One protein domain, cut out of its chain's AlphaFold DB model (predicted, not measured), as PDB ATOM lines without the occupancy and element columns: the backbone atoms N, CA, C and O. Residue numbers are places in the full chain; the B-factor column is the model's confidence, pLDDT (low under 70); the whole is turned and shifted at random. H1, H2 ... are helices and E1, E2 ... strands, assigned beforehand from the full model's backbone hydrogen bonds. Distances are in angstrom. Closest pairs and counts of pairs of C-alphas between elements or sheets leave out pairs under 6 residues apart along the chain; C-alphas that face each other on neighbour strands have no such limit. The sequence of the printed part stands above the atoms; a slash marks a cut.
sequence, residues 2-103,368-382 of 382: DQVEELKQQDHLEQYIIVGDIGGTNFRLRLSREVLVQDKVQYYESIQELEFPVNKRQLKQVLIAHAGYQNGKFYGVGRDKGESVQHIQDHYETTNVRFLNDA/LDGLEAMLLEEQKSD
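AT A GLANCE: This is residues 2 to 103 and 368 to 382 of the 382 residues of the protein "Glucokinase" of Stylonychia lemnae (UniProt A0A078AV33). A twisted sheet of five strands curls round one helix, H3, while residues 2 to 11, including H1, stick out as a free arm at one end. The small helix H2 only grazes the sheet near E5. The 117 printed residues have three named helices and five named strands, in the order H1 E1 E2 E3 E4 H2 E5 H3; the class is mixed, helices and strands. The mixed sheet runs E3 E2 E1 E4 E5. The whole is only just loose, close to compact, with a radius of gyration of the C-alphas of 16.5 A, and spans 57 by 29 by 26 A.

IN THESE COORDINATES: H1, residues 2 to 8, begins at C-alpha 2 (127.083, 78.846, 141.750). E1 is residues 16 to 22, 19.4 A from first to last C-alpha. E2, residues 27 to 37, is the longest strand, 31.7 A. E3, residues 40 to 47, measures 19.4 A and bends by 56 degrees at residue 43. E4, residues 59 to 66, measures 19.8 A and begins at C-alpha 59 (144.340, 102.814, 146.240). H2 is residues 86 to 91, and E5 is residues 96 to 101, 17.0 A. H3, residues 368 to 381, measures 20.6 A and ends at C-alpha 381 (162.192, 96.384, 155.361).

HOW THE PARTS SIT: E1, E2 and E3 form a meander, each strand the antiparallel neighbour of the one before, with hairpins E1 and E2, E2 and E3. N 19 and O 30 are 3.0 A apart, and N 35 and O 43 are 3.0 A apart. E1 and E4 are parallel at 11 degrees, with N 20 and O 63 at 2.9 A. E4 and E5 are parallel at 14 degrees, with N 64 and O 98 at 3.0 A; with H2 they make a strand-helix-strand unit, two parallel strands joined through a helix, its crossover right-handed. H3 is on the sheet, on one face of it, in two layers, one of helix and one of strands. Its closest C-alphas to E1 are those of Leu 368 and Val 19, 5.9 A, and to E3 those of Glu 372 and Tyr 44, 6.8 A. The closest C-alphas of H2 and E5 are those of Gln 89 and Val 97, 5.7 A. H1 is not on the sheet, and H2 and H3 are apart. In H2 and H3 every O i to N i+4 pair is within hydrogen-bond range; in H1 0 of 3 are, and 1 of 4 O i to N i+3 pairs.

THE WHOLE: The C-alphas farthest apart are those of Asp 2 and Gly 76, 58.3 A. Residues 104 to 367 are not printed, and C-alphas 103 and 368 are 12.1 A apart across the cut. The links E3 to E4 and E4 to H2 are long. The mean pLDDT of the printed part is 81.5; residues 2 to 13, 51 to 52, 76 to 80 and 381 to 382 are under 70.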
ATOM      1  N   ASP A   2     126.596  77.636 142.438       49.31
ATOM      2  CA  ASP A   2     127.083  78.846 141.750       49.31
ATOM      3  C   ASP A   2     127.447  80.061 142.624       49.31
ATOM      4  O   ASP A   2     128.032  81.000 142.114       49.31
ATOM      5  N   GLN A   3     127.179  80.077 143.936       42.66
ATOM      6  CA  GLN A   3     127.560  81.225 144.793       42.66
ATOM      7  C   GLN A   3     128.872  81.030 145.568       42.66
ATOM      8  O   GLN A   3     129.409  81.977 146.131       42.66
ATOM      9  N   VAL A   4     129.404  79.805 145.610       44.41
ATOM     10  CA  VAL A   4     130.651  79.481 146.334       44.41
ATOM     11  C   VAL A   4     131.846  79.381 145.378       44.41
ATOM     12  O   VAL A   4     132.984  79.489 145.825       44.41
ATOM     13  N   GLU A   5     131.607  79.235 144.071       39.19
ATOM     14  CA  GLU A   5     132.647  79.334 143.035       39.19
ATOM     15  C   GLU A   5     132.915  80.784 142.596       39.19
ATOM     16  O   GLU A   5     134.069  81.106 142.324       39.19
ATOM     17  N   GLU A   6     131.936  81.697 142.666       40.53
ATOM     18  CA  GLU A   6     132.179  83.143 142.474       40.53
ATOM     19  C   GLU A   6     132.959  83.780 143.638       40.53
ATOM     20  O   GLU A   6     133.775  84.665 143.420       40.53
ATOM     21  N   LEU A   7     132.809  83.278 144.869       37.69
ATOM     22  CA  LEU A   7     133.587  83.736 146.035       37.69
ATOM     23  C   LEU A   7     134.986  83.093 146.138       37.69
ATOM     24  O   LEU A   7     135.730  83.373 147.078       37.69
ATOM     25  N   LYS A   8     135.339  82.210 145.194       33.22
ATOM     26  CA  LYS A   8     136.640  81.520 145.115       33.22
ATOM     27  C   LYS A   8     137.487  81.938 143.914       33.22
ATOM     28  O   LYS A   8     138.610  81.450 143.786       33.22
ATOM     29  N   GLN A   9     137.017  82.879 143.095       40.38
ATOM     30  CA  GLN A   9     137.927  83.724 142.331       40.38
ATOM     31  C   GLN A   9     138.540  84.711 143.321       40.38
ATOM     32  O   GLN A   9     137.923  85.680 143.745       40.38
ATOM     33  N   GLN A  10     139.730  84.348 143.792       41.34
ATOM     34  CA  GLN A  10     140.585  85.155 144.645       41.34
ATOM     35  C   GLN A  10     140.783  86.530 144.006       41.34
ATOM     36  O   GLN A  10     141.623  86.698 143.125       41.34
ATOM     37  N   ASP A  11     140.020  87.509 144.476       42.88
ATOM     38  CA  ASP A  11     140.265  88.925 144.252       42.88
ATOM     39  C   ASP A  11     141.580  89.293 144.963       42.88
ATOM     40  O   ASP A  11     141.609  89.894 146.040       42.88
ATOM     41  N   HIS A  12     142.716  88.959 144.345       53.81
ATOM     42  CA  HIS A  12     143.874  89.837 144.417       53.81
ATOM     43  C   HIS A  12     143.466  91.115 143.683       53.81
ATOM     44  O   HIS A  12     143.834  91.323 142.530       53.81
ATOM     45  N   LEU A  13     142.627  91.934 144.329       68.56
ATOM     46  CA  LEU A  13     142.280  93.253 143.827       68.56
ATOM     47  C   LEU A  13     143.598  93.955 143.555       68.56
ATOM     48  O   LEU A  13     144.379  94.172 144.487       68.56
ATOM     49  N   GLU A  14     143.844  94.262 142.283       82.69
ATOM     50  CA  GLU A  14     145.035  94.991 141.878       82.69
ATOM     51  C   GLU A  14     145.181  96.220 142.767       82.69
ATOM     52  O   GLU A  14     144.219  96.968 142.982       82.69
ATOM     53  N   GLN A  15     146.373  96.374 143.334       90.12
ATOM     54  CA  GLN A  15     146.686  97.476 144.223       90.12
ATOM     55  C   GLN A  15     147.386  98.566 143.428       90.12
ATOM     56  O   GLN A  15     148.258  98.302 142.596       90.12
ATOM     57  N   TYR A  16     147.001  99.801 143.710       92.62
ATOM     58  CA  TYR A  16     147.493 100.979 143.026       92.62
ATOM     59  C   TYR A  16     148.110 101.954 144.015       92.62
ATOM     60  O   TYR A  16     147.689 102.078 145.171       92.62
ATOM     61  N   ILE A  17     149.083 102.700 143.512       94.69
ATOM     62  CA  ILE A  17     149.678 103.843 144.180       94.69
ATOM     63  C   ILE A  17     149.598 105.072 143.281       94.69
ATOM     64  O   ILE A  17     149.575 104.969 142.053       94.69
ATOM     65  N   ILE A  18     149.598 106.248 143.896       94.56
ATOM     66  CA  ILE A  18     149.798 107.514 143.196       94.56
ATOM     67  C   ILE A  18     151.093 108.128 143.701       94.56
ATOM     68  O   ILE A  18     151.239 108.376 144.897       94.56
ATOM     69  N   VAL A  19     152.009 108.419 142.784       97.25
ATOM     70  CA  VAL A  19     153.174 109.261 143.063       97.25
ATOM     71  C   VAL A  19     153.022 110.602 142.368       97.25
ATOM     72  O   VAL A  19     152.475 110.690 141.265       97.25
ATOM     73  N   GLY A  20     153.499 111.662 143.012       95.94
ATOM     74  CA  GLY A  20     153.364 113.012 142.486       95.94
ATOM     75  C   GLY A  20     154.573 113.891 142.728       95.94
ATOM     76  O   GLY A  20     155.246 113.769 143.743       95.94
ATOM     77  N   ASP A  21     154.809 114.807 141.796       94.06
ATOM     78  CA  ASP A  21     155.732 115.927 141.929       94.06
ATOM     79  C   ASP A  21     154.984 117.218 141.589       94.06
ATOM     80  O   ASP A  21     154.612 117.466 140.435       94.06
ATOM     81  N   ILE A  22     154.731 118.012 142.621       89.94
ATOM     82  CA  ILE A  22     153.969 119.252 142.577       89.94
ATOM     83  C   ILE A  22     154.920 120.394 142.925       89.94
ATOM     84  O   ILE A  22     155.159 120.724 144.085       89.94
ATOM     85  N   GLY A  23     155.468 121.012 141.885       82.31
ATOM     86  CA  GLY A  23     156.277 122.216 141.991       82.31
ATOM     87  C   GLY A  23     155.458 123.493 141.793       82.31
ATOM     88  O   GLY A  23     154.258 123.481 141.527       82.31
ATOM     89  N   GLY A  24     156.136 124.644 141.814       73.00
ATOM     90  CA  GLY A  24     155.486 125.936 141.550       73.00
ATOM     91  C   GLY A  24     155.035 126.160 140.099       73.00
ATOM     92  O   GLY A  24     154.317 127.115 139.812       73.00
ATOM     93  N   THR A  25     155.494 125.332 139.158       73.25
ATOM     94  CA  THR A  25     155.169 125.443 137.720       73.25
ATOM     95  C   THR A  25     154.875 124.089 137.082       73.25
ATOM     96  O   THR A  25     154.115 124.028 136.122       73.25
ATOM     97  N   ASN A  26     155.432 123.010 137.635       79.00
ATOM     98  CA  ASN A  26     155.210 121.655 137.154       79.00
ATOM     99  C   ASN A  26     154.241 120.929 138.079       79.00
ATOM    100  O   ASN A  26     154.358 121.022 139.296       79.00
ATOM    101  N   PHE A  27     153.325 120.178 137.485       89.06
ATOM    102  CA  PHE A  27     152.421 119.282 138.185       89.06
ATOM    103  C   PHE A  27     152.468 117.946 137.459       89.06
ATOM    104  O   PHE A  27     152.094 117.864 136.289       89.06
ATOM    105  N   ARG A  28     152.990 116.919 138.123       92.12
ATOM    106  CA  ARG A  28     153.142 115.581 137.553       92.12
ATOM    107  C   ARG A  28     152.548 114.587 138.525       92.12
ATOM    108  O   ARG A  28     152.933 114.574 139.687       92.12
ATOM    109  N   LEU A  29     151.632 113.764 138.043       94.12
ATOM    110  CA  LEU A  29     151.087 112.633 138.778       94.12
ATOM    111  C   LEU A  29     151.260 111.389 137.924       94.12
ATOM    112  O   LEU A  29     151.137 111.453 136.700       94.12
ATOM    113  N   ARG A  30     151.517 110.266 138.581       95.00
ATOM    114  CA  ARG A  30     151.515 108.952 137.958       95.00
ATOM    115  C   ARG A  30     150.719 108.009 138.840       95.00
ATOM    116  O   ARG A  30     150.954 107.933 140.046       95.00
ATOM    117  N   LEU A  31     149.771 107.329 138.214       94.31
ATOM    118  CA  LEU A  31     149.119 106.166 138.783       94.31
ATOM    119  C   LEU A  31     149.939 104.940 138.389       94.31
ATOM    120  O   LEU A  31     150.208 104.746 137.201       94.31
ATOM    121  N   SER A  32     150.299 104.122 139.369       94.75
ATOM    122  CA  SER A  32     151.076 102.912 139.127       94.75
ATOM    123  C   SER A  32     150.458 101.709 139.826       94.75
ATOM    124  O   SER A  32     149.979 101.816 140.955       94.75
ATOM    125  N   ARG A  33     150.465 100.564 139.145       93.31
ATOM    126  CA  ARG A  33     149.987  99.275 139.653       93.31
ATOM    127  C   ARG A  33     151.132  98.516 140.324       93.31
ATOM    128  O   ARG A  33     152.245  98.495 139.798       93.31
ATOM    129  N   GLU A  34     150.864  97.894 141.471       93.00
ATOM    130  CA  GLU A  34     151.792  96.953 142.109       93.00
ATOM    131  C   GLU A  34     151.907  95.683 141.266       93.00
ATOM    132  O   GLU A  34     150.908  95.021 140.989       93.00
ATOM    133  N   VAL A  35     153.134  95.313 140.894       91.44
ATOM    134  CA  VAL A  35     153.403  94.011 140.282       91.44
ATOM    135  C   VAL A  35     154.063  93.101 141.305       91.44
ATOM    136  O   VAL A  35     155.181  93.354 141.767       91.44
ATOM    137  N   LEU A  36     153.344  92.039 141.668       89.75
ATOM    138  CA  LEU A  36     153.762  91.081 142.679       89.75
ATOM    139  C   LEU A  36     154.448  89.869 142.043       89.75
ATOM    140  O   LEU A  36     153.976  89.309 141.055       89.75
ATOM    141  N   VAL A  37     155.535  89.418 142.665       86.00
ATOM    142  CA  VAL A  37     156.152  88.112 142.408       86.00
ATOM    143  C   VAL A  37     156.365  87.439 143.754       86.00
ATOM    144  O   VAL A  37     157.029  88.007 144.620       86.00
ATOM    145  N   GLN A  38     155.804  86.238 143.929       86.00
ATOM    146  CA  GLN A  38     155.830  85.504 145.204       86.00
ATOM    147  C   GLN A  38     155.302  86.357 146.376       86.00
ATOM    148  O   GLN A  38     155.969  86.489 147.401       86.00
ATOM    149  N   ASP A  39     154.140  86.991 146.179       83.88
ATOM    150  CA  ASP A  39     153.456  87.860 147.154       83.88
ATOM    151  C   ASP A  39     154.260  89.083 147.631       83.88
ATOM    152  O   ASP A  39     153.892  89.745 148.600       83.88
ATOM    153  N   LYS A  40     155.342  89.431 146.926       86.12
ATOM    154  CA  LYS A  40     156.150  90.626 147.188       86.12
ATOM    155  C   LYS A  40     156.096  91.577 146.008       86.12
ATOM    156  O   LYS A  40     156.265  91.153 144.863       86.12
ATOM    157  N   VAL A  41     155.912  92.863 146.289       89.19
ATOM    158  CA  VAL A  41     155.978  93.914 145.267       89.19
ATOM    159  C   VAL A  41     157.402  93.960 144.708       89.19
ATOM    160  O   VAL A  41     158.354  94.206 145.445       89.19
ATOM    161  N   GLN A  42     157.554  93.697 143.411       89.94
ATOM    162  CA  GLN A  42     158.853  93.754 142.733       89.94
ATOM    163  C   GLN A  42     159.084  95.100 142.064       89.94
ATOM    164  O   GLN A  42     160.188  95.641 142.103       89.94
ATOM    165  N   TYR A  43     158.046  95.632 141.426       90.69
ATOM    166  CA  TYR A  43     158.093  96.919 140.755       90.69
ATOM    167  C   TYR A  43     156.694  97.518 140.631       90.69
ATOM    168  O   TYR A  43     155.680  96.847 140.828       90.69
ATOM    169  N   TYR A  44     156.673  98.801 140.285       92.38
ATOM    170  CA  TYR A  44     155.472  99.546 139.955       92.38
ATOM    171  C   TYR A  44     155.390  99.737 138.442       92.38
ATOM    172  O   TYR A  44     156.380 100.095 137.798       92.38
ATOM    173  N   GLU A  45     154.221  99.469 137.871       92.12
ATOM    174  CA  GLU A  45     153.948  99.654 136.449       92.12
ATOM    175  C   GLU A  45     153.078 100.894 136.240       92.12
ATOM    176  O   GLU A  45     151.975 100.974 136.776       92.12
ATOM    177  N   SER A  46     153.565 101.858 135.453       92.00
ATOM    178  CA  SER A  46     152.821 103.082 135.139       92.00
ATOM    179  C   SER A  46     151.589 102.767 134.295       92.00
ATOM    180  O   SER A  46     151.705 102.212 133.203       92.00
ATOM    181  N   ILE A  47     150.427 103.232 134.743       90.94
ATOM    182  CA  ILE A  47     149.154 103.070 134.041       90.94
ATOM    183  C   ILE A  47     148.829 104.363 133.289       90.94
ATOM    184  O   ILE A  47     148.769 105.436 133.887       90.94
ATOM    185  N   GLN A  48     148.652 104.267 131.969       84.75
ATOM    186  CA  GLN A  48     148.312 105.412 131.108       84.75
ATOM    187  C   GLN A  48     146.798 105.591 130.965       84.75
ATOM    188  O   GLN A  48     146.299 106.713 130.967       84.75
ATOM    189  N   GLU A  49     146.068 104.481 130.878       78.94
ATOM    190  CA  GLU A  49     144.616 104.455 130.752       78.94
ATOM    191  C   GLU A  49     144.047 103.409 131.703       78.94
ATOM    192  O   GLU A  49     144.617 102.334 131.888       78.94
ATOM    193  N   LEU A  50     142.922 103.749 132.325       75.81
ATOM    194  CA  LEU A  50     142.171 102.846 133.180       75.81
ATOM    195  C   LEU A  50     140.980 102.311 132.397       75.81
ATOM    196  O   LEU A  50     140.143 103.092 131.948       75.81
ATOM    197  N   GLU A  51     140.873 100.990 132.285       67.94
ATOM    198  CA  GLU A  51     139.683 100.355 131.704       67.94
ATOM    199  C   GLU A  51     138.445 100.565 132.594       67.94
ATOM    200  O   GLU A  51     137.329 100.713 132.096       67.94
ATOM    201  N   PHE A  52     138.648 100.661 133.915       69.06
ATOM    202  CA  PHE A  52     137.605 100.894 134.915       69.06
ATOM    203  C   PHE A  52     138.097 101.856 136.011       69.06
ATOM    204  O   PHE A  52     139.290 101.879 136.321       69.06
ATOM    205  N   PRO A  53     137.210 102.660 136.628       74.94
ATOM    206  CA  PRO A  53     137.607 103.561 137.705       74.94
ATOM    207  C   PRO A  53     138.163 102.779 138.902       74.94
ATOM    208  O   PRO A  53     137.506 101.877 139.420       74.94
ATOM    209  N   VAL A  54     139.352 103.170 139.372       71.38
ATOM    210  CA  VAL A  54     139.985 102.593 140.569       71.38
ATOM    211  C   VAL A  54     139.090 102.843 141.780       71.38
ATOM    212  O   VAL A  54     138.768 103.988 142.116       71.38
ATOM    213  N   ASN A  55     138.685 101.771 142.458       75.12
ATOM    214  CA  ASN A  55     137.959 101.881 143.716       75.12
ATOM    215  C   ASN A  55     138.891 102.467 144.788       75.12
ATOM    216  O   ASN A  55     140.056 102.083 144.868       75.12
ATOM    217  N   LYS A  56     138.387 103.336 145.677       72.44
ATOM    218  CA  LYS A  56     139.170 103.873 146.808       72.44
ATOM    219  C   LYS A  56     139.872 102.775 147.623       72.44
ATOM    220  O   LYS A  56     140.968 103.003 148.108       72.44
ATOM    221  N   ARG A  57     139.281 101.574 147.719       77.00
ATOM    222  CA  ARG A  57     139.866 100.410 148.415       77.00
ATOM    223  C   ARG A  57     141.067  99.768 147.707       77.00
ATOM    224  O   ARG A  57     141.786  99.008 148.336       77.00
ATOM    225  N   GLN A  58     141.251 100.030 146.415       87.12
ATOM    226  CA  GLN A  58     142.392  99.559 145.621       87.12
ATOM    227  C   GLN A  58     143.556 100.557 145.643       87.12
ATOM    228  O   GLN A  58     144.669 100.219 145.250       87.12
ATOM    229  N   LEU A  59     143.311 101.796 146.087       89.25
ATOM    230  CA  LEU A  59     144.340 102.814 146.240       89.25
ATOM    231  C   LEU A  59     144.984 102.687 147.623       89.25
ATOM    232  O   LEU A  59     144.472 103.196 148.623       89.25
ATOM    233  N   LYS A  60     146.136 102.025 147.664       91.25
ATOM    234  CA  LYS A  60     146.879 101.744 148.895       91.25
ATOM    235  C   LYS A  60     147.605 102.980 149.413       91.25
ATOM    236  O   LYS A  60     147.617 103.244 150.618       91.25
ATOM    237  N   GLN A  61     148.209 103.750 148.506       93.31
ATOM    238  CA  GLN A  61     149.112 104.827 148.890       93.31
ATOM    239  C   GLN A  61     149.113 106.004 147.916       93.31
ATOM    240  O   GLN A  61     149.037 105.835 146.702       93.31
ATOM    241  N   VAL A  62     149.257 107.206 148.469       94.19
ATOM    242  CA  VAL A  62     149.494 108.449 147.733       94.19
ATOM    243  C   VAL A  62     150.745 109.097 148.319       94.19
ATOM    244  O   VAL A  62     150.777 109.412 149.507       94.19
ATOM    245  N   LEU A  63     151.784 109.283 147.509       96.25
ATOM    246  CA  LEU A  63     153.050 109.890 147.917       96.25
ATOM    247  C   LEU A  63     153.364 111.090 147.027       96.25
ATOM    248  O   LEU A  63     153.643 110.935 145.840       96.25
ATOM    249  N   ILE A  64     153.331 112.290 147.597       95.38
ATOM    250  CA  ILE A  64     153.488 113.532 146.839       95.38
ATOM    251  C   ILE A  64     154.723 114.298 147.310       95.38
ATOM    252  O   ILE A  64     154.817 114.707 148.466       95.38
ATOM    253  N   ALA A  65     155.644 114.544 146.387       94.69
ATOM    254  CA  ALA A  65     156.703 115.524 146.531       94.69
ATOM    255  C   ALA A  65     156.138 116.913 146.204       94.69
ATOM    256  O   ALA A  65     155.633 117.127 145.105       94.69
ATOM    257  N   HIS A  66     156.155 117.840 147.159       92.38
ATOM    258  CA  HIS A  66     155.522 119.149 147.019       92.38
ATOM    259  C   HIS A  66     156.481 120.281 147.396       92.38
ATOM    260  O   HIS A  66     157.047 120.303 148.493       92.38
ATOM    261  N   ALA A  67     156.605 121.273 146.514       88.81
ATOM    262  CA  ALA A  67     157.408 122.467 146.761       88.81
ATOM    263  C   ALA A  67     156.855 123.257 147.952       88.81
ATOM    264  O   ALA A  67     155.675 123.604 148.005       88.81
ATOM    265  N   GLY A  68     157.705 123.547 148.927       85.94
ATOM    266  CA  GLY A  68     157.340 124.266 150.139       85.94
ATOM    267  C   GLY A  68     156.561 123.446 151.169       85.94
ATOM    268  O   GLY A  68     156.104 124.007 152.165       85.94
ATOM    269  N   TYR A  69     156.420 122.130 150.990       89.88
ATOM    270  CA  TYR A  69     155.947 121.276 152.076       89.88
ATOM    271  C   TYR A  69     157.000 121.179 153.187       89.88
ATOM    272  O   TYR A  69     158.170 120.891 152.924       89.88
ATOM    273  N   GLN A  70     156.571 121.397 154.432       87.12
ATOM    274  CA  GLN A  70     157.387 121.186 155.624       87.12
ATOM    275  C   GLN A  70     156.495 120.859 156.831       87.12
ATOM    276  O   GLN A  70     155.532 121.569 157.108       87.12
ATOM    277  N   ASN A  71     156.831 119.804 157.582       86.44
ATOM    278  CA  ASN A  71     156.185 119.445 158.855       86.44
ATOM    279  C   ASN A  71     154.639 119.456 158.817       86.44
ATOM    280  O   ASN A  71     153.994 120.071 159.668       86.44
ATOM    281  N   GLY A  72     154.040 118.803 157.815       87.88
ATOM    282  CA  GLY A  72     152.580 118.671 157.704       87.88
ATOM    283  C   GLY A  72     151.855 119.904 157.151       87.88
ATOM    284  O   GLY A  72     150.625 119.924 157.135       87.88
ATOM    285  N   LYS A  73     152.580 120.936 156.706       87.81
ATOM    286  CA  LYS A  73     152.006 122.180 156.180       87.81
ATOM    287  C   LYS A  73     152.632 122.574 154.852       87.81
ATOM    288  O   LYS A  73     153.805 122.301 154.599       87.81
ATOM    289  N   PHE A  74     151.856 123.281 154.041       87.81
ATOM    290  CA  PHE A  74     152.328 123.861 152.789       87.81
ATOM    291  C   PHE A  74     152.689 125.334 152.975       87.81
ATOM    292  O   PHE A  74     151.853 126.181 153.306       87.81
ATOM    293  N   TYR A  75     153.955 125.655 152.741       77.94
ATOM    294  CA  TYR A  75     154.501 127.001 152.765       77.94
ATOM    295  C   TYR A  75     154.796 127.467 151.336       77.94
ATOM    296  O   TYR A  75     155.198 126.705 150.470       77.94
ATOM    297  N   GLY A  76     154.633 128.761 151.068       68.62
ATOM    298  CA  GLY A  76     155.066 129.334 149.792       68.62
ATOM    299  C   GLY A  76     154.013 129.314 148.681       68.62
ATOM    300  O   GLY A  76     153.232 130.264 148.604       68.62
ATOM    301  N   VAL A  77     154.084 128.337 147.768       58.88
ATOM    302  CA  VAL A  77     153.520 128.404 146.400       58.88
ATOM    303  C   VAL A  77     152.247 127.561 146.258       58.88
ATOM    304  O   VAL A  77     152.179 126.461 146.784       58.88
ATOM    305  N   GLY A  78     151.260 128.064 145.507       62.44
ATOM    306  CA  GLY A  78     150.000 127.360 145.227       62.44
ATOM    307  C   GLY A  78     148.795 127.952 145.962       62.44
ATOM    308  O   GLY A  78     148.919 128.940 146.688       62.44
ATOM    309  N   ARG A  79     147.605 127.381 145.732       63.38
ATOM    310  CA  ARG A  79     146.370 127.795 146.429       63.38
ATOM    311  C   ARG A  79     146.313 127.279 147.868       63.38
ATOM    312  O   ARG A  79     145.594 127.856 148.670       63.38
ATOM    313  N   ASP A  80     147.130 126.281 148.185       65.75
ATOM    314  CA  ASP A  80     147.090 125.535 149.445       65.75
ATOM    315  C   ASP A  80     148.015 126.143 150.514       65.75
ATOM    316  O   ASP A  80     148.353 125.524 151.518       65.75
ATOM    317  N   LYS A  81     148.474 127.383 150.305       73.12
ATOM    318  CA  LYS A  81     149.398 128.061 151.217       73.12
ATOM    319  C   LYS A  81     148.767 128.227 152.600       73.12
ATOM    320  O   LYS A  81     147.805 128.972 152.765       73.12
ATOM    321  N   GLY A  82     149.412 127.649 153.609       74.31
ATOM    322  CA  GLY A  82     148.952 127.684 154.997       74.31
ATOM    323  C   GLY A  82     147.969 126.570 155.351       74.31
ATOM    324  O   GLY A  82     147.641 126.437 156.530       74.31
ATOM    325  N   GLU A  83     147.556 125.754 154.379       81.00
ATOM    326  CA  GLU A  83     146.718 124.584 154.619       81.00
ATOM    327  C   GLU A  83     147.517 123.456 155.281       81.00
ATOM    328  O   GLU A  83     148.731 123.297 155.092       81.00
ATOM    329  N   SER A  84     146.803 122.672 156.088       84.31
ATOM    330  CA  SER A  84     147.319 121.458 156.714       84.31
ATOM    331  C   SER A  84     147.121 120.266 155.787       84.31
ATOM    332  O   SER A  84     146.048 120.096 155.207       84.31
ATOM    333  N   VAL A  85     148.117 119.379 155.726       87.25
ATOM    334  CA  VAL A  85     147.994 118.081 155.045       87.25
ATOM    335  C   VAL A  85     146.893 117.212 155.656       87.25
ATOM    336  O   VAL A  85     146.313 116.389 154.948       87.25
ATOM    337  N   GLN A  86     146.552 117.431 156.931       86.31
ATOM    338  CA  GLN A  86     145.545 116.637 157.635       86.31
ATOM    339  C   GLN A  86     144.198 116.626 156.900       86.31
ATOM    340  O   GLN A  86     143.607 115.567 156.751       86.31
ATOM    341  N   HIS A  87     143.757 117.756 156.335       84.00
ATOM    342  CA  HIS A  87     142.494 117.816 155.585       84.00
ATOM    343  C   HIS A  87     142.481 116.885 154.363       84.00
ATOM    344  O   HIS A  87     141.437 116.348 153.996       84.00
ATOM    345  N   ILE A  88     143.638 116.693 153.722       84.94
ATOM    346  CA  ILE A  88     143.782 115.778 152.588       84.94
ATOM    347  C   ILE A  88     143.795 114.338 153.099       84.94
ATOM    348  O   ILE A  88     143.108 113.494 152.538       84.94
ATOM    349  N   GLN A  89     144.532 114.058 154.175       87.62
ATOM    350  CA  GLN A  89     144.571 112.728 154.790       87.62
ATOM    351  C   GLN A  89     143.179 112.274 155.254       87.62
ATOM    352  O   GLN A  89     142.772 111.161 154.939       87.62
ATOM    353  N   ASP A  90     142.412 113.160 155.890       86.56
ATOM    354  CA  ASP A  90     141.055 112.885 156.372       86.56
ATOM    355  C   ASP A  90     140.079 112.573 155.222       86.56
ATOM    356  O   ASP A  90     139.143 111.796 155.389       86.56
ATOM    357  N   HIS A  91     140.303 113.133 154.025       84.31
ATOM    358  CA  HIS A  91     139.501 112.812 152.836       84.31
ATOM    359  C   HIS A  91     139.712 111.367 152.339       84.31
ATOM    360  O   HIS A  91     138.843 110.792 151.669       84.31
ATOM    361  N   TYR A  92     140.870 110.782 152.641       81.88
ATOM    362  CA  TYR A  92     141.311 109.472 152.173       81.88
ATOM    363  C   TYR A  92     141.413 108.476 153.343       81.88
ATOM    364  O   TYR A  92     142.482 107.961 153.647       81.88
ATOM    365  N   GLU A  93     140.273 108.155 153.966       74.94
ATOM    366  CA  GLU A  93     140.164 107.346 155.201       74.94
ATOM    367  C   GLU A  93     140.918 105.998 155.203       74.94
ATOM    368  O   GLU A  93     141.309 105.515 156.262       74.94
ATOM    369  N   THR A  94     141.104 105.362 154.041       82.31
ATOM    370  CA  THR A  94     141.708 104.013 153.917       82.31
ATOM    371  C   THR A  94     143.034 103.992 153.158       82.31
ATOM    372  O   THR A  94     143.648 102.936 153.032       82.31
ATOM    373  N   THR A  95     143.497 105.144 152.673       87.62
ATOM    374  CA  THR A  95     144.702 105.255 151.847       87.62
ATOM    375  C   THR A  95     145.803 105.940 152.644       87.62
ATOM    376  O   THR A  95     145.590 106.992 153.244       87.62
ATOM    377  N   ASN A  96     147.017 105.394 152.614       91.38
ATOM    378  CA  ASN A  96     148.162 106.052 153.236       91.38
ATOM    379  C   ASN A  96     148.587 107.268 152.395       91.38
ATOM    380  O   ASN A  96     149.204 107.110 151.342       91.38
ATOM    381  N   VAL A  97     148.257 108.483 152.836       92.94
ATOM    382  CA  VAL A  97     148.632 109.721 152.138       92.94
ATOM    383  C   VAL A  97     149.826 110.379 152.830       92.94
ATOM    384  O   VAL A  97     149.737 110.807 153.984       92.94
ATOM    385  N   ARG A  98     150.942 110.498 152.107       94.31
ATOM    386  CA  ARG A  98     152.195 111.099 152.579       94.31
ATOM    387  C   ARG A  98     152.647 112.228 151.662       94.31
ATOM    388  O   ARG A  98     152.526 112.153 150.440       94.31
ATOM    389  N   PHE A  99     153.234 113.242 152.280       94.12
ATOM    390  CA  PHE A  99     153.854 114.364 151.595       94.12
ATOM    391  C   PHE A  99     155.308 114.489 152.027       94.12
ATOM    392  O   PHE A  99     155.648 114.210 153.179       94.12
ATOM    393  N   LEU A 100     156.143 114.931 151.096       93.56
ATOM    394  CA  LEU A 100     157.547 115.253 151.311       93.56
ATOM    395  C   LEU A 100     157.927 116.484 150.492       93.56
ATOM    396  O   LEU A 100     157.176 116.914 149.614       93.56
ATOM    397  N   ASN A 101     159.064 117.091 150.810       92.44
ATOM    398  CA  ASN A 101     159.540 118.258 150.075       92.44
ATOM    399  C   ASN A 101     159.967 117.865 148.644       92.44
ATOM    400  O   ASN A 101     160.500 116.780 148.438       92.44
ATOM    401  N   ASP A 102     159.785 118.715 147.634       92.50
ATOM    402  CA  ASP A 102     160.151 118.367 146.248       92.50
ATOM    403  C   ASP A 102     161.654 118.079 146.060       92.50
ATOM    404  O   ASP A 102     162.027 117.130 145.361       92.50
ATOM    405  N   ALA A 103     162.527 118.821 146.747       92.69
ATOM    406  CA  ALA A 103     163.957 118.529 146.780       92.69
ATOM    407  C   ALA A 103     164.254 117.205 147.505       92.69
ATOM    408  O   ALA A 103     165.179 116.490 147.118       92.69
ATOM    409  N   LEU A 368     159.404 111.027 140.240       95.69
ATOM    410  CA  LEU A 368     158.364 109.995 140.350       95.69
ATOM    411  C   LEU A 368     158.953 108.579 140.452       95.69
ATOM    412  O   LEU A 368     158.508 107.798 141.285       95.69
ATOM    413  N   ASP A 369     159.985 108.273 139.663       94.81
ATOM    414  CA  ASP A 369     160.671 106.977 139.701       94.81
ATOM    415  C   ASP A 369     161.452 106.793 141.014       94.81
ATOM    416  O   ASP A 369     161.502 105.698 141.570       94.81
ATOM    417  N   GLY A 370     162.028 107.877 141.550       94.38
ATOM    418  CA  GLY A 370     162.652 107.894 142.872       94.38
ATOM    419  C   GLY A 370     161.656 107.654 144.009       94.38
ATOM    420  O   GLY A 370     161.965 106.921 144.944       94.38
ATOM    421  N   LEU A 371     160.448 108.221 143.919       96.00
ATOM    422  CA  LEU A 371     159.368 107.979 144.880       96.00
ATOM    423  C   LEU A 371     158.894 106.522 144.847       96.00
ATOM    424  O   LEU A 371     158.726 105.910 145.896       96.00
ATOM    425  N   GLU A 372     158.718 105.947 143.659       95.38
ATOM    426  CA  GLU A 372     158.393 104.524 143.509       95.38
ATOM    427  C   GLU A 372     159.499 103.632 144.084       95.38
ATOM    428  O   GLU A 372     159.211 102.682 144.809       95.38
ATOM    429  N   ALA A 373     160.770 103.956 143.827       92.56
ATOM    430  CA  ALA A 373     161.899 103.219 144.388       92.56
ATOM    431  C   ALA A 373     161.950 103.299 145.924       92.56
ATOM    432  O   ALA A 373     162.206 102.288 146.576       92.56
ATOM    433  N   MET A 374     161.645 104.464 146.508       92.12
ATOM    434  CA  MET A 374     161.508 104.625 147.959       92.12
ATOM    435  C   MET A 374     160.433 103.686 148.524       92.12
ATOM    436  O   MET A 374     160.677 103.009 149.521       92.12
ATOM    437  N   LEU A 375     159.266 103.602 147.875       92.88
ATOM    438  CA  LEU A 375     158.191 102.692 148.287       92.88
ATOM    439  C   LEU A 375     158.608 101.220 148.200       92.88
ATOM    440  O   LEU A 375     158.334 100.456 149.123       92.88
ATOM    441  N   LEU A 376     159.316 100.828 147.134       90.81
ATOM    442  CA  LEU A 376     159.834  99.462 146.987       90.81
ATOM    443  C   LEU A 376     160.813  99.089 148.109       90.81
ATOM    444  O   LEU A 376     160.763  97.968 148.611       90.81
ATOM    445  N   GLU A 377     161.699 100.000 148.515       87.06
ATOM    446  CA  GLU A 377     162.660  99.745 149.599       87.06
ATOM    447  C   GLU A 377     161.998  99.674 150.983       87.06
ATOM    448  O   GLU A 377     162.412  98.871 151.823       87.06
ATOM    449  N   GLU A 378     160.942 100.457 151.224       87.06
ATOM    450  CA  GLU A 378     160.138 100.347 152.449       87.06
ATOM    451  C   GLU A 378     159.500  98.953 152.566       87.06
ATOM    452  O   GLU A 378     159.616  98.324 153.613       87.06
ATOM    453  N   GLN A 379     158.945  98.410 151.474       82.19
ATOM    454  CA  GLN A 379     158.344  97.064 151.458       82.19
ATOM    455  C   GLN A 379     159.359  95.924 151.679       82.19
ATOM    456  O   GLN A 379     158.961  94.817 152.026       82.19
ATOM    457  N   LYS A 380     160.663  96.149 151.459       77.75
ATOM    458  CA  LYS A 380     161.719  95.153 151.750       77.75
ATOM    459  C   LYS A 380     162.142  95.139 153.220       77.75
ATOM    460  O   LYS A 380     162.837  94.214 153.638       77.75
ATOM    461  N   SER A 381     161.822  96.204 153.955       61.62
ATOM    462  CA  SER A 381     162.192  96.384 155.361       61.62
ATOM    463  C   SER A 381     161.169  95.813 156.347       61.62
ATOM    464  O   SER A 381     161.517  95.678 157.523       61.62
ATOM    465  N   ASP A 382     159.960  95.525 155.868       52.19
ATOM    466  CA  ASP A 382     158.860  94.876 156.588       52.19
ATOM    467  C   ASP A 382     158.865  93.361 156.315       52.19
ATOM    468  O   ASP A 382     158.547  92.594 157.255       52.19
TER     469      ASP A 382